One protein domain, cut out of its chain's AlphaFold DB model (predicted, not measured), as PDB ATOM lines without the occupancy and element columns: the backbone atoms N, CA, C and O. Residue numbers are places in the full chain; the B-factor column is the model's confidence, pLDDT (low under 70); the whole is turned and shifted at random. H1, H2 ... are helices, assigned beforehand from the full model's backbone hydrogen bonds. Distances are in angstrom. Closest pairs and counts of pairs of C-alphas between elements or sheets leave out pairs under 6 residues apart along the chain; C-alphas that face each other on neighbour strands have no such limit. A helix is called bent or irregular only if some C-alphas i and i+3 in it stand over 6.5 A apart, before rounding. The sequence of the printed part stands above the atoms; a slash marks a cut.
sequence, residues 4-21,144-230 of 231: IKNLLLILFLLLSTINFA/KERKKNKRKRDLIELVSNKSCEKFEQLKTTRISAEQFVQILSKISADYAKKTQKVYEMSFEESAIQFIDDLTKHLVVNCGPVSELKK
ATOM      1  N   ILE A   4     -57.927  -5.241 -13.330       73.00
ATOM      2  CA  ILE A   4     -58.632  -3.948 -13.348       73.00
ATOM      3  C   ILE A   4     -59.049  -3.532 -11.932       73.00
ATOM      4  O   ILE A   4     -58.898  -2.375 -11.550       73.00
ATOM      5  N   LYS A   5     -59.516  -4.487 -11.116       75.12
ATOM      6  CA  LYS A   5     -59.878  -4.228  -9.715       75.12
ATOM      7  C   LYS A   5     -58.652  -3.818  -8.894       75.12
ATOM      8  O   LYS A   5     -58.732  -2.878  -8.111       75.12
ATOM      9  N   ASN A   6     -57.519  -4.492  -9.096       75.50
ATOM     10  CA  ASN A   6     -56.269  -4.147  -8.416       75.50
ATOM     11  C   ASN A   6     -55.748  -2.775  -8.858       75.50
ATOM     12  O   ASN A   6     -55.286  -2.010  -8.021       75.50
ATOM     13  N   LEU A   7     -55.850  -2.459 -10.153       78.06
ATOM     14  CA  LEU A   7     -55.442  -1.175 -10.715       78.06
ATOM     15  C   LEU A   7     -56.211  -0.018 -10.076       78.06
ATOM     16  O   LEU A   7     -55.589   0.931  -9.618       78.06
ATOM     17  N   LEU A   8     -57.543  -0.115 -10.010       77.00
ATOM     18  CA  LEU A   8     -58.388   0.916  -9.403       77.00
ATOM     19  C   LEU A   8     -58.083   1.103  -7.912       77.00
ATOM     20  O   LEU A   8     -58.024   2.236  -7.442       77.00
ATOM     21  N   LEU A   9     -57.846   0.008  -7.183       76.31
ATOM     22  CA  LEU A   9     -57.509   0.084  -5.763       76.31
ATOM     23  C   LEU A   9     -56.139   0.744  -5.546       76.31
ATOM     24  O   LEU A   9     -56.014   1.635  -4.716       76.31
ATOM     25  N   ILE A  10     -55.122   0.351  -6.318       77.75
ATOM     26  CA  ILE A  10     -53.778   0.941  -6.240       77.75
ATOM     27  C   ILE A  10     -53.809   2.424  -6.631       77.75
ATOM     28  O   ILE A  10     -53.173   3.234  -5.966       77.75
ATOM     29  N   LEU A  11     -54.581   2.789  -7.658       77.25
ATOM     30  CA  LEU A  11     -54.763   4.179  -8.078       77.25
ATOM     31  C   LEU A  11     -55.356   5.026  -6.942       77.25
ATOM     32  O   LEU A  11     -54.856   6.112  -6.658       77.25
ATOM     33  N   PHE A  12     -56.383   4.506  -6.262       74.50
ATOM     34  CA  PHE A  12     -56.996   5.160  -5.105       74.50
ATOM     35  C   PHE A  12     -56.012   5.326  -3.940       74.50
ATOM     36  O   PHE A  12     -55.945   6.394  -3.339       74.50
ATOM     37  N   LEU A  13     -55.205   4.299  -3.655       69.75
ATOM     38  CA  LEU A  13     -54.169   4.357  -2.620       69.75
ATOM     39  C   LEU A  13     -53.049   5.343  -2.970       69.75
ATOM     40  O   LEU A  13     -52.529   6.021  -2.094       69.75
ATOM     41  N   LEU A  14     -52.681   5.451  -4.244       66.88
ATOM     42  CA  LEU A  14     -51.648   6.380  -4.688       66.88
ATOM     43  C   LEU A  14     -52.094   7.838  -4.566       66.88
ATOM     44  O   LEU A  14     -51.280   8.674  -4.189       66.88
ATOM     45  N   LEU A  15     -53.371   8.141  -4.822       64.38
ATOM     46  CA  LEU A  15     -53.923   9.498  -4.714       64.38
ATOM     47  C   LEU A  15     -53.735  10.111  -3.317       64.38
ATOM     48  O   LEU A  15     -53.440  11.300  -3.220       64.38
ATOM     49  N   SER A  16     -53.835   9.316  -2.247       58.19
ATOM     50  CA  SER A  16     -53.585   9.789  -0.876       58.19
ATOM     51  C   SER A  16     -52.096   9.913  -0.533       58.19
ATOM     52  O   SER A  16     -51.736  10.692   0.348       58.19
ATOM     53  N   THR A  17     -51.215   9.205  -1.247       54.31
ATOM     54  CA  THR A  17     -49.755   9.277  -1.043       54.31
ATOM     55  C   THR A  17     -49.081  10.467  -1.735       54.31
ATOM     56  O   THR A  17     -47.936  10.762  -1.408       54.31
ATOM     57  N   ILE A  18     -49.778  11.194  -2.629       52.91
ATOM     58  CA  ILE A  18     -49.240  12.369  -3.358       52.91
ATOM     59  C   ILE A  18     -48.847  13.529  -2.418       52.91
ATOM     60  O   ILE A  18     -48.067  14.393  -2.816       52.91
ATOM     61  N   ASN A  19     -49.274  13.515  -1.150       45.41
ATOM     62  CA  ASN A  19     -48.682  14.336  -0.084       45.41
ATOM     63  C   ASN A  19     -47.297  13.785   0.322       45.41
ATOM     64  O   ASN A  19     -47.072  13.390   1.468       45.41
ATOM     65  N   PHE A  20     -46.390  13.676  -0.651       49.22
ATOM     66  CA  PHE A  20     -45.148  12.930  -0.527       49.22
ATOM     67  C   PHE A  20     -44.186  13.533   0.500       49.22
ATOM     68  O   PHE A  20     -43.816  14.698   0.436       49.22
ATOM     69  N   ALA A  21     -43.705  12.649   1.378       41.88
ATOM     70  CA  ALA A  21     -42.375  12.679   1.980       41.88
ATOM     71  C   ALA A  21     -41.955  13.962   2.716       41.88
ATOM     72  O   ALA A  21     -40.772  14.300   2.726       41.88
ATOM     73  N   LYS A 144     -34.246 -17.001   7.278       89.94
ATOM     74  CA  LYS A 144     -35.608 -16.782   6.772       89.94
ATOM     75  C   LYS A 144     -35.862 -15.294   6.523       89.94
ATOM     76  O   LYS A 144     -36.288 -14.940   5.425       89.94
ATOM     77  N   GLU A 145     -35.536 -14.437   7.485       88.38
ATOM     78  CA  GLU A 145     -35.696 -12.981   7.370       88.38
ATOM     79  C   GLU A 145     -34.811 -12.394   6.274       88.38
ATOM     80  O   GLU A 145     -35.306 -11.656   5.428       88.38
ATOM     81  N   ARG A 146     -33.539 -12.808   6.184       88.50
ATOM     82  CA  ARG A 146     -32.643 -12.377   5.093       88.50
ATOM     83  C   ARG A 146     -33.229 -12.688   3.717       88.50
ATOM     84  O   ARG A 146     -33.209 -11.851   2.818       88.50
ATOM     85  N   LYS A 147     -33.791 -13.892   3.542       88.69
ATOM     86  CA  LYS A 147     -34.470 -14.281   2.294       88.69
ATOM     87  C   LYS A 147     -35.725 -13.446   2.037       88.69
ATOM     88  O   LYS A 147     -35.975 -13.106   0.883       88.69
ATOM     89  N   LYS A 148     -36.511 -13.134   3.072       88.38
ATOM     90  CA  LYS A 148     -37.698 -12.272   2.960       88.38
ATOM     91  C   LYS A 148     -37.307 -10.859   2.523       88.38
ATOM     92  O   LYS A 148     -37.836 -10.378   1.523       88.38
ATOM     93  N   ASN A 149     -36.319 -10.254   3.180       87.94
ATOM     94  CA  ASN A 149     -35.837  -8.909   2.857       87.94
ATOM     95  C   ASN A 149     -35.272  -8.848   1.438       87.94
ATOM     96  O   ASN A 149     -35.622  -7.943   0.687       87.94
ATOM     97  N   LYS A 150     -34.493  -9.858   1.029       88.31
ATOM     98  CA  LYS A 150     -34.008  -9.969  -0.352       88.31
ATOM     99  C   LYS A 150     -35.156 -10.029  -1.365       88.31
ATOM    100  O   LYS A 150     -35.114  -9.348  -2.375       88.31
ATOM    101  N   ARG A 151     -36.210 -10.810  -1.106       91.38
ATOM    102  CA  ARG A 151     -37.365 -10.892  -2.024       91.38
ATOM    103  C   ARG A 151     -38.122  -9.570  -2.139       91.38
ATOM    104  O   ARG A 151     -38.584  -9.259  -3.233       91.38
ATOM    105  N   LYS A 152     -38.265  -8.826  -1.033       91.06
ATOM    106  CA  LYS A 152     -38.856  -7.477  -1.026       91.06
ATOM    107  C   LYS A 152     -38.013  -6.511  -1.857       91.06
ATOM    108  O   LYS A 152     -38.538  -5.921  -2.795       91.06
ATOM    109  N   ARG A 153     -36.709  -6.460  -1.574       89.94
ATOM    110  CA  ARG A 153     -35.689  -5.711  -2.322       89.94
ATOM    111  C   ARG A 153     -35.788  -5.970  -3.827       89.94
ATOM    112  O   ARG A 153     -36.087  -5.061  -4.591       89.94
ATOM    113  N   ASP A 154     -35.657  -7.235  -4.226       92.06
ATOM    114  CA  ASP A 154     -35.670  -7.658  -5.632       92.06
ATOM    115  C   ASP A 154     -36.992  -7.296  -6.333       92.06
ATOM    116  O   ASP A 154     -37.019  -7.042  -7.536       92.06
ATOM    117  N   LEU A 155     -38.115  -7.304  -5.604       94.00
ATOM    118  CA  LEU A 155     -39.408  -6.900  -6.152       94.00
ATOM    119  C   LEU A 155     -39.480  -5.384  -6.370       94.00
ATOM    120  O   LEU A 155     -39.922  -4.966  -7.437       94.00
ATOM    121  N   ILE A 156     -39.057  -4.584  -5.387       92.31
ATOM    122  CA  ILE A 156     -39.050  -3.121  -5.507       92.31
ATOM    123  C   ILE A 156     -38.102  -2.686  -6.623       92.31
ATOM    124  O   ILE A 156     -38.524  -1.925  -7.482       92.31
ATOM    125  N   GLU A 157     -36.875  -3.206  -6.671       92.25
ATOM    126  CA  GLU A 157     -35.905  -2.894  -7.731       92.25
ATOM    127  C   GLU A 157     -36.466  -3.227  -9.119       92.25
ATOM    128  O   GLU A 157     -36.443  -2.392 -10.022       92.25
ATOM    129  N   LEU A 158     -37.058  -4.415  -9.281       94.88
ATOM    130  CA  LEU A 158     -37.663  -4.834 -10.546       94.88
ATOM    131  C   LEU A 158     -38.765  -3.876 -11.011       94.88
ATOM    132  O   LEU A 158     -38.817  -3.513 -12.188       94.88
ATOM    133  N   VAL A 159     -39.678  -3.505 -10.111       95.25
ATOM    134  CA  VAL A 159     -40.807  -2.631 -10.455       95.25
ATOM    135  C   VAL A 159     -40.340  -1.187 -10.630       95.25
ATOM    136  O   VAL A 159     -40.801  -0.513 -11.550       95.25
ATOM    137  N   SER A 160     -39.382  -0.736  -9.821       92.81
ATOM    138  CA  SER A 160     -38.751   0.580  -9.917       92.81
ATOM    139  C   SER A 160     -38.071   0.759 -11.266       92.81
ATOM    140  O   SER A 160     -38.343   1.743 -11.943       92.81
ATOM    141  N   ASN A 161     -37.255  -0.201 -11.704       94.00
ATOM    142  CA  ASN A 161     -36.549  -0.114 -12.984       94.00
ATOM    143  C   ASN A 161     -37.540  -0.047 -14.152       94.00
ATOM    144  O   ASN A 161     -37.472   0.870 -14.963       94.00
ATOM    145  N   LYS A 162     -38.554  -0.922 -14.161       96.00
ATOM    146  CA  LYS A 162     -39.630  -0.891 -15.170       96.00
ATOM    147  C   LYS A 162     -40.397   0.430 -15.188       96.00
ATOM    148  O   LYS A 162     -40.789   0.908 -16.250       96.00
ATOM    149  N   SER A 163     -40.649   0.997 -14.011       94.06
ATOM    150  CA  SER A 163     -41.342   2.280 -13.877       94.06
ATOM    151  C   SER A 163     -40.467   3.422 -14.371       94.06
ATOM    152  O   SER A 163     -40.943   4.258 -15.133       94.06
ATOM    153  N   CYS A 164     -39.182   3.416 -14.019       91.88
ATOM    154  CA  CYS A 164     -38.233   4.429 -14.449       91.88
ATOM    155  C   CYS A 164     -38.029   4.421 -15.965       91.88
ATOM    156  O   CYS A 164     -38.170   5.467 -16.589       91.88
ATOM    157  N   GLU A 165     -37.866   3.247 -16.581       93.50
ATOM    158  CA  GLU A 165     -37.819   3.103 -18.044       93.50
ATOM    159  C   GLU A 165     -39.062   3.707 -18.718       93.50
ATOM    160  O   GLU A 165     -38.979   4.335 -19.776       93.50
ATOM    161  N   LYS A 166     -40.245   3.541 -18.109       93.19
ATOM    162  CA  LYS A 166     -41.491   4.131 -18.619       93.19
ATOM    163  C   LYS A 166     -41.542   5.643 -18.446       93.19
ATOM    164  O   LYS A 166     -42.062   6.314 -19.334       93.19
ATOM    165  N   PHE A 167     -40.997   6.177 -17.359       90.94
ATOM    166  CA  PHE A 167     -40.863   7.621 -17.178       90.94
ATOM    167  C   PHE A 167     -39.866   8.229 -18.172       90.94
ATOM    168  O   PHE A 167     -40.172   9.247 -18.787       90.94
ATOM    169  N   GLU A 168     -38.726   7.584 -18.414       89.44
ATOM    170  CA  GLU A 168     -37.724   8.033 -19.390       89.44
ATOM    171  C   GLU A 168     -38.272   8.052 -20.825       89.44
ATOM    172  O   GLU A 168     -37.985   8.968 -21.599       89.44
ATOM    173  N   GLN A 169     -39.141   7.096 -21.173       91.19
ATOM    174  CA  GLN A 169     -39.820   7.049 -22.474       91.19
ATOM    175  C   GLN A 169     -40.716   8.263 -22.749       91.19
ATOM    176  O   GLN A 169     -40.981   8.558 -23.915       91.19
ATOM    177  N   LEU A 170     -41.158   8.988 -21.715       86.62
ATOM    178  CA  LEU A 170     -41.942  10.213 -21.888       86.62
ATOM    179  C   LEU A 170     -41.101  11.387 -22.413       86.62
ATOM    180  O   LEU A 170     -41.679  12.389 -22.825       86.62
ATOM    181  N   LYS A 171     -39.760  11.276 -22.406       80.12
ATOM    182  CA  LYS A 171     -38.813  12.306 -22.881       80.12
ATOM    183  C   LYS A 171     -39.085  13.705 -22.308       80.12
ATOM    184  O   LYS A 171     -38.795  14.714 -22.945       80.12
ATOM    185  N   THR A 172     -39.643  13.760 -21.103       75.44
ATOM    186  CA  THR A 172     -39.893  14.989 -20.351       75.44
ATOM    187  C   THR A 172     -38.930  15.057 -19.178       75.44
ATOM    188  O   THR A 172     -38.609  14.042 -18.559       75.44
ATOM    189  N   THR A 173     -38.481  16.263 -18.852       67.50
ATOM    190  CA  THR A 173     -37.681  16.525 -17.652       67.50
ATOM    191  C   THR A 173     -38.537  16.587 -16.389       67.50
ATOM    192  O   THR A 173     -37.996  16.519 -15.290       67.50
ATOM    193  N   ARG A 174     -39.868  16.698 -16.529       73.00
ATOM    194  CA  ARG A 174     -40.818  16.789 -15.414       73.00
ATOM    195  C   ARG A 174     -41.990  15.840 -15.595       73.00
ATOM    196  O   ARG A 174     -42.714  15.920 -16.587       73.00
ATOM    197  N   ILE A 175     -42.187  14.986 -14.598       81.38
ATOM    198  CA  ILE A 175     -43.319  14.067 -14.496       81.38
ATOM    199  C   ILE A 175     -44.417  14.729 -13.658       81.38
ATOM    200  O   ILE A 175     -44.161  15.182 -12.540       81.38
ATOM    201  N   SER A 176     -45.641  14.801 -14.185       82.12
ATOM    202  CA  SER A 176     -46.791  15.256 -13.395       82.12
ATOM    203  C   SER A 176     -47.198  14.200 -12.360       82.12
ATOM    204  O   SER A 176     -46.966  13.005 -12.553       82.12
ATOM    205  N   ALA A 177     -47.850  14.615 -11.271       80.25
ATOM    206  CA  ALA A 177     -48.353  13.678 -10.261       80.25
ATOM    207  C   ALA A 177     -49.328  12.646 -10.862       80.25
ATOM    208  O   ALA A 177     -49.295  11.472 -10.504       80.25
ATOM    209  N   GLU A 178     -50.147  13.055 -11.833       82.50
ATOM    210  CA  GLU A 178     -51.054  12.154 -12.551       82.50
ATOM    211  C   GLU A 178     -50.296  11.115 -13.383       82.50
ATOM    212  O   GLU A 178     -50.599   9.925 -13.300       82.50
ATOM    213  N   GLN A 179     -49.283  11.538 -14.149       86.38
ATOM    214  CA  GLN A 179     -48.439  10.625 -14.926       86.38
ATOM    215  C   GLN A 179     -47.719   9.632 -14.011       86.38
ATOM    216  O   GLN A 179     -47.667   8.438 -14.310       86.38
ATOM    217  N   PHE A 180     -47.208  10.126 -12.881       86.88
ATOM    218  CA  PHE A 180     -46.587   9.315 -11.843       86.88
ATOM    219  C   PHE A 180     -47.539   8.222 -11.351       86.88
ATOM    220  O   PHE A 180     -47.229   7.036 -11.472       86.88
ATOM    221  N   VAL A 181     -48.729   8.609 -10.886       85.31
ATOM    222  CA  VAL A 181     -49.751   7.693 -10.358       85.31
ATOM    223  C   VAL A 181     -50.204   6.687 -11.412       85.31
ATOM    224  O   VAL A 181     -50.305   5.497 -11.111       85.31
ATOM    225  N   GLN A 182     -50.450   7.119 -12.649       85.81
ATOM    226  CA  GLN A 182     -50.918   6.236 -13.719       85.81
ATOM    227  C   GLN A 182     -49.884   5.163 -14.074       85.81
ATOM    228  O   GLN A 182     -50.225   3.978 -14.153       85.81
ATOM    229  N   ILE A 183     -48.622   5.559 -14.268       90.19
ATOM    230  CA  ILE A 183     -47.539   4.631 -14.619       90.19
ATOM    231  C   ILE A 183     -47.306   3.643 -13.475       90.19
ATOM    232  O   ILE A 183     -47.294   2.431 -13.707       90.19
ATOM    233  N   LEU A 184     -47.199   4.140 -12.241       90.00
ATOM    234  CA  LEU A 184     -46.983   3.293 -11.072       90.00
ATOM    235  C   LEU A 184     -48.126   2.327 -10.821       90.00
ATOM    236  O   LEU A 184     -47.868   1.149 -10.580       90.00
ATOM    237  N   SER A 185     -49.373   2.787 -10.916       86.62
ATOM    238  CA  SER A 185     -50.544   1.926 -10.727       86.62
ATOM    239  C   SER A 185     -50.561   0.802 -11.750       86.62
ATOM    240  O   SER A 185     -50.748  -0.360 -11.391       86.62
ATOM    241  N   LYS A 186     -50.321   1.142 -13.023       89.81
ATOM    242  CA  LYS A 186     -50.342   0.182 -14.126       89.81
ATOM    243  C   LYS A 186     -49.293  -0.904 -13.944       89.81
ATOM    244  O   LYS A 186     -49.627  -2.081 -14.018       89.81
ATOM    245  N   ILE A 187     -48.049  -0.517 -13.673       93.06
ATOM    246  CA  ILE A 187     -46.959  -1.483 -13.521       93.06
ATOM    247  C   ILE A 187     -47.150  -2.286 -12.232       93.06
ATOM    248  O   ILE A 187     -47.027  -3.506 -12.253       93.06
ATOM    249  N   SER A 188     -47.513  -1.646 -11.119       91.88
ATOM    250  CA  SER A 188     -47.698  -2.327  -9.829       91.88
ATOM    251  C   SER A 188     -48.840  -3.349  -9.854       91.88
ATOM    252  O   SER A 188     -48.739  -4.394  -9.210       91.88
ATOM    253  N   ALA A 189     -49.904  -3.097 -10.624       90.38
ATOM    254  CA  ALA A 189     -51.029  -4.021 -10.763       90.38
ATOM    255  C   ALA A 189     -50.607  -5.396 -11.317       90.38
ATOM    256  O   ALA A 189     -51.113  -6.418 -10.839       90.38
ATOM    257  N   ASP A 190     -49.631  -5.438 -12.233       93.06
ATOM    258  CA  ASP A 190     -49.078  -6.685 -12.786       93.06
ATOM    259  C   ASP A 190     -48.346  -7.521 -11.723       93.06
ATOM    260  O   ASP A 190     -48.250  -8.749 -11.826       93.06
ATOM    261  N   TYR A 191     -47.872  -6.875 -10.654       93.69
ATOM    262  CA  TYR A 191     -47.131  -7.509  -9.566       93.69
ATOM    263  C   TYR A 191     -47.955  -7.731  -8.294       93.69
ATOM    264  O   TYR A 191     -47.459  -8.385  -7.380       93.69
ATOM    265  N   ALA A 192     -49.226  -7.320  -8.250       89.94
ATOM    266  CA  ALA A 192     -50.101  -7.382  -7.072       89.94
ATOM    267  C   ALA A 192     -50.067  -8.725  -6.310       89.94
ATOM    268  O   ALA A 192     -49.876  -8.762  -5.094       89.94
ATOM    269  N   LYS A 193     -50.193  -9.858  -7.019       90.00
ATOM    270  CA  LYS A 193     -50.131 -11.197  -6.394       90.00
ATOM    271  C   LYS A 193     -48.751 -11.500  -5.800       90.00
ATOM    272  O   LYS A 193     -48.646 -12.141  -4.755       90.00
ATOM    273  N   LYS A 194     -47.684 -11.077  -6.486       94.25
ATOM    274  CA  LYS A 194     -46.303 -11.269  -6.027       94.25
ATOM    275  C   LYS A 194     -46.027 -10.386  -4.811       94.25
ATOM    276  O   LYS A 194     -45.433 -10.885  -3.862       94.25
ATOM    277  N   THR A 195     -46.518  -9.148  -4.810       93.12
ATOM    278  CA  THR A 195     -46.461  -8.220  -3.675       93.12
ATOM    279  C   THR A 195     -47.090  -8.835  -2.432       93.12
ATOM    280  O   THR A 195     -46.395  -8.998  -1.432       93.12
ATOM    281  N   GLN A 196     -48.335  -9.310  -2.523       92.81
ATOM    282  CA  GLN A 196     -49.024  -9.944  -1.394       92.81
ATOM    283  C   GLN A 196     -48.227 -11.128  -0.817       92.81
ATOM    284  O   GLN A 196     -48.035 -11.240   0.394       92.81
ATOM    285  N   LYS A 197     -47.683 -11.984  -1.693       93.44
ATOM    286  CA  LYS A 197     -46.874 -13.145  -1.290       93.44
ATOM    287  C   LYS A 197     -45.535 -12.761  -0.654       93.44
ATOM    288  O   LYS A 197     -45.068 -13.461   0.237       93.44
ATOM    289  N   VAL A 198     -44.880 -11.711  -1.146       93.25
ATOM    290  CA  VAL A 198     -43.558 -11.270  -0.669       93.25
ATOM    291  C   VAL A 198     -43.665 -10.502   0.651       93.25
ATOM    292  O   VAL A 198     -42.813 -10.669   1.525       93.25
ATOM    293  N   TYR A 199     -44.709  -9.690   0.807       90.12
ATOM    294  CA  TYR A 199     -44.971  -8.954   2.042       90.12
ATOM    295  C   TYR A 199     -45.577  -9.855   3.127       90.12
ATOM    296  O   TYR A 199     -45.313  -9.618   4.304       90.12
ATOM    297  N   GLU A 200     -46.246 -10.950   2.734       90.88
ATOM    298  CA  GLU A 200     -46.919 -11.905   3.631       90.88
ATOM    299  C   GLU A 200     -48.033 -11.222   4.447       90.88
ATOM    300  O   GLU A 200     -48.130 -11.405   5.656       90.88
ATOM    301  N   MET A 201     -48.846 -10.396   3.781       90.81
ATOM    302  CA  MET A 201     -49.923  -9.591   4.378       90.81
ATOM    303  C   MET A 201     -51.187  -9.630   3.506       90.81
ATOM    304  O   MET A 201     -51.193 -10.251   2.436       90.81
ATOM    305  N   SER A 202     -52.259  -8.961   3.943       89.31
ATOM    306  CA  SER A 202     -53.431  -8.719   3.092       89.31
ATOM    307  C   SER A 202     -53.052  -7.931   1.829       89.31
ATOM    308  O   SER A 202     -51.975  -7.329   1.738       89.31
ATOM    309  N   PHE A 203     -53.909  -7.965   0.807       85.81
ATOM    310  CA  PHE A 203     -53.632  -7.241  -0.434       85.81
ATOM    311  C   PHE A 203     -53.541  -5.732  -0.176       85.81
ATOM    312  O   PHE A 203     -52.608  -5.092  -0.644       85.81
ATOM    313  N   GLU A 204     -54.460  -5.198   0.616       83.75
ATOM    314  CA  GLU A 204     -54.576  -3.786   0.952       83.75
ATOM    315  C   GLU A 204     -53.333  -3.292   1.702       83.75
ATOM    316  O   GLU A 204     -52.678  -2.349   1.259       83.75
ATOM    317  N   GLU A 205     -52.942  -3.973   2.784       84.25
ATOM    318  CA  GLU A 205     -51.756  -3.596   3.566       84.25
ATOM    319  C   GLU A 205     -50.470  -3.726   2.746       84.25
ATOM    320  O   GLU A 205     -49.609  -2.845   2.780       84.25
ATOM    321  N   SER A 206     -50.340  -4.818   1.983       89.50
ATOM    322  CA  SER A 206     -49.154  -5.033   1.153       89.50
ATOM    323  C   SER A 206     -49.059  -4.022   0.014       89.50
ATOM    324  O   SER A 206     -47.958  -3.577  -0.284       89.50
ATOM    325  N   ALA A 207     -50.179  -3.619  -0.594       87.19
ATOM    326  CA  ALA A 207     -50.204  -2.594  -1.630       87.19
ATOM    327  C   ALA A 207     -49.782  -1.229  -1.075       87.19
ATOM    328  O   ALA A 207     -48.940  -0.577  -1.683       87.19
ATOM    329  N   ILE A 208     -50.300  -0.830   0.093       84.06
ATOM    330  CA  ILE A 208     -49.923   0.431   0.749       84.06
ATOM    331  C   ILE A 208     -48.418   0.461   1.034       84.06
ATOM    332  O   ILE A 208     -47.727   1.377   0.591       84.06
ATOM    333  N   GLN A 209     -47.894  -0.560   1.722       85.50
ATOM    334  CA  GLN A 209     -46.467  -0.607   2.062       85.50
ATOM    335  C   GLN A 209     -45.579  -0.674   0.818       85.50
ATOM    336  O   GLN A 209     -44.551  -0.007   0.752       85.50
ATOM    337  N   PHE A 210     -45.979  -1.462  -0.180       90.06
ATOM    338  CA  PHE A 210     -45.234  -1.596  -1.425       90.06
ATOM    339  C   PHE A 210     -45.154  -0.283  -2.198       90.06
ATOM    340  O   PHE A 210     -44.086   0.062  -2.688       90.06
ATOM    341  N   ILE A 211     -46.261   0.453  -2.303       88.06
ATOM    342  CA  ILE A 211     -46.300   1.740  -2.998       88.06
ATOM    343  C   ILE A 211     -45.453   2.797  -2.277       88.06
ATOM    344  O   ILE A 211     -44.737   3.552  -2.943       88.06
ATOM    345  N   ASP A 212     -45.488   2.829  -0.944       84.06
ATOM    346  CA  ASP A 212     -44.638   3.714  -0.140       84.06
ATOM    347  C   ASP A 212     -43.146   3.403  -0.358       84.06
ATOM    348  O   ASP A 212     -42.362   4.285  -0.720       84.06
ATOM    349  N   ASP A 213     -42.764   2.127  -0.237       85.94
ATOM    350  CA  ASP A 213     -41.393   1.665  -0.466       85.94
ATOM    351  C   ASP A 213     -40.915   1.964  -1.891       85.94
ATOM    352  O   ASP A 213     -39.800   2.451  -2.095       85.94
ATOM    353  N   LEU A 214     -41.766   1.687  -2.880       88.81
ATOM    354  CA  LEU A 214     -41.465   1.860  -4.295       88.81
ATOM    355  C   LEU A 214     -41.299   3.331  -4.654       88.81
ATOM    356  O   LEU A 214     -40.372   3.680  -5.384       88.81
ATOM    357  N   THR A 215     -42.165   4.199  -4.136       84.56
ATOM    358  CA  THR A 215     -42.059   5.625  -4.430       84.56
ATOM    359  C   THR A 215     -40.790   6.210  -3.837       84.56
ATOM    360  O   THR A 215     -40.032   6.871  -4.545       84.56
ATOM    361  N   LYS A 216     -40.515   5.939  -2.560       80.44
ATOM    362  CA  LYS A 216     -39.288   6.407  -1.910       80.44
ATOM    363  C   LYS A 216     -38.042   5.933  -2.663       80.44
ATOM    364  O   LYS A 216     -37.131   6.728  -2.884       80.44
ATOM    365  N   HIS A 217     -38.034   4.682  -3.128       85.38
ATOM    366  CA  HIS A 217     -36.954   4.154  -3.958       85.38
ATOM    367  C   HIS A 217     -36.825   4.894  -5.302       85.38
ATOM    368  O   HIS A 217     -35.729   5.318  -5.667       85.38
ATOM    369  N   LEU A 218     -37.927   5.099  -6.032       87.44
ATOM    370  CA  LEU A 218     -37.938   5.820  -7.313       87.44
ATOM    371  C   LEU A 218     -37.462   7.264  -7.176       87.44
ATOM    372  O   LEU A 218     -36.674   7.739  -7.981       87.44
ATOM    373  N   VAL A 219     -37.910   7.959  -6.141       82.25
ATOM    374  CA  VAL A 219     -37.566   9.360  -5.896       82.25
ATOM    375  C   VAL A 219     -36.061   9.538  -5.630       82.25
ATOM    376  O   VAL A 219     -35.495  10.596  -5.910       82.25
ATOM    377  N   VAL A 220     -35.385   8.507  -5.114       78.94
ATOM    378  CA  VAL A 220     -33.926   8.497  -4.920       78.94
ATOM    379  C   VAL A 220     -33.184   8.053  -6.183       78.94
ATOM    380  O   VAL A 220     -32.178   8.668  -6.523       78.94
ATOM    381  N   ASN A 221     -33.676   7.020  -6.873       83.00
ATOM    382  CA  ASN A 221     -32.913   6.292  -7.893       83.00
ATOM    383  C   ASN A 221     -33.375   6.528  -9.344       83.00
ATOM    384  O   ASN A 221     -32.744   6.021 -10.266       83.00
ATOM    385  N   CYS A 222     -34.458   7.274  -9.574       86.12
ATOM    386  CA  CYS A 222     -34.990   7.563 -10.905       86.12
ATOM    387  C   CYS A 222     -34.924   9.065 -11.210       86.12
ATOM    388  O   CYS A 222     -35.689   9.862 -10.660       86.12
ATOM    389  N   GLY A 223     -34.029   9.449 -12.126       82.19
ATOM    390  CA  GLY A 223     -33.771  10.843 -12.508       82.19
ATOM    391  C   GLY A 223     -35.039  11.657 -12.816       82.19
ATOM    392  O   GLY A 223     -35.245  12.683 -12.160       82.19
ATOM    393  N   PRO A 224     -35.937  11.185 -13.707       80.94
ATOM    394  CA  PRO A 224     -37.193  11.872 -14.044       80.94
ATOM    395  C   PRO A 224     -38.144  12.130 -12.864       80.94
ATOM    396  O   PRO A 224     -39.015  12.994 -12.941       80.94
ATOM    397  N   VAL A 225     -38.005  11.368 -11.778       80.44
ATOM    398  CA  VAL A 225     -38.885  11.410 -10.598       80.44
ATOM    399  C   VAL A 225     -38.234  12.182  -9.441       80.44
ATOM    400  O   VAL A 225     -38.912  12.597  -8.504       80.44
ATOM    401  N   SER A 226     -36.926  12.442  -9.515       71.25
ATOM    402  CA  SER A 226     -36.158  13.091  -8.445       71.25
ATOM    403  C   SER A 226     -36.654  14.497  -8.068       71.25
ATOM    404  O   SER A 226     -36.530  14.901  -6.909       71.25
ATOM    405  N   GLU A 227     -37.276  15.233  -9.001       65.88
ATOM    406  CA  GLU A 227     -37.852  16.563  -8.736       65.88
ATOM    407  C   GLU A 227     -39.101  16.524  -7.839       65.88
ATOM    408  O   GLU A 227     -39.436  17.544  -7.236       65.88
ATOM    409  N   LEU A 228     -39.745  15.361  -7.658       64.62
ATOM    410  CA  LEU A 228     -40.843  15.207  -6.694       64.62
ATOM    411  C   LEU A 228     -40.384  15.382  -5.234       64.62
ATOM    412  O   LEU A 228     -41.228  15.599  -4.375       64.62
ATOM    413  N   LYS A 229     -39.069  15.362  -4.940       54.34
ATOM    414  CA  LYS A 229     -38.528  15.722  -3.609       54.34
ATOM    415  C   LYS A 229     -38.700  17.199  -3.246       54.34
ATOM    416  O   LYS A 229     -38.523  17.548  -2.085       54.34
ATOM    417  N   LYS A 230     -38.891  18.081  -4.235       41.25
ATOM    418  CA  LYS A 230     -38.708  19.538  -4.081       41.25
ATOM    419  C   LYS A 230     -40.011  20.333  -3.899       41.25
ATOM    420  O   LYS A 230     -39.967  21.553  -4.042       41.25
TER     421      LYS A 230
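This is residues 4 to 21 and 144 to 230 of the 231 residues of an uncharacterized protein of Flaviramulus basaltis (UniProt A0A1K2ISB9). A helical hairpin of two long helices, H2 and H3, has a third helix, H4, crossing one side of it steeply and packing on both. H1 crosses H3 away from H2, and the short H5 turns off the end of H4 beside the last residues of H2. The printed part has 105 residues with five named helices, H1 to H5 in order along the chain, and no named strand; the class is all helix, and the helix packing is mostly crossed. The whole is compact, with a radius of gyration of the C-alphas of 13.2 A and spans of 41 by 29 by 24 A.

Find C-alpha 144 at (-35.608, -16.782, 6.772); from there H2, the longest helix, runs through residues 144 to 168, 36.1 A from first to last C-alpha. H3 follows at residues 177 to 199, 26.0 A long; it is irregular, with C-alphas 190 and 193 7.9 A apart, and has a kink of 73 degrees near residue 191. H4 holds residues 203 to 221 and is 25.8 A long. H5, residues 223 to 230, is irregular too, with C-alphas 224 and 227 7.1 A apart; it ends at C-alpha 230, (-38.708, 19.538, -4.081). Go back to C-alpha 4 at (-58.632, -3.948, -13.348) for H1, residues 4 to 17, 20.1 A long.

Start at H2, which forms a helical hairpin with H3: they touch, closest at the C-alphas of Lys 152 and Val 198, 6.1 A apart, at a shallow tilt of 24 degrees, opposite ways. H4 is the hub, touching the four other helices. With residues 210 to 218 it touches residues 156 to 164 of H2, at a steep tilt of 62 degrees; the closest C-alphas, of Ile 156 and Leu 214, are 5.7 A apart. With residues 203 to 210 it touches residues 192 to 199 of H3, where the C-alphas of Gln 196 and Phe 203 come closest, at 5.4 A. H1 touches H3 at a steep tilt of 65 degrees, closest at the C-alphas of Leu 7 and Ala 189, 5.3 A apart; it touches H4 at residues 207 to 212, and is apart from H2 and H5. H5 touches residues 164 to 168 of H2, about perpendicular at 80 degrees, with the C-alphas of Phe 167 and Pro 224 closest at 6.4 A. H4 and H5 touch only at the corner, where the C-alphas of Val 219 and Ser 226 are 4.7 A apart. In H2 and H4 every O i to N i+4 pair is within hydrogen-bond range; in H1 8 of 10 are, in H3 15 of 19, and in H5 0 of 4, beside 4 of 5 O i to N i+3 pairs.

The two C-alphas farthest apart are those of Lys 144 and Thr 172, 42.0 A. Look for the cut after residue 21: residues 22 to 143 are not printed, and C-alphas 21 and 144 are 30.6 A apart across it. Of the links that are printed whole, H3 to H4 and H4 to H5 are tight and H2 to H3 is short. The mean pLDDT of the printed part is 82.8; it is under 70 at residues 13 to 21, 173 and 227 to 230.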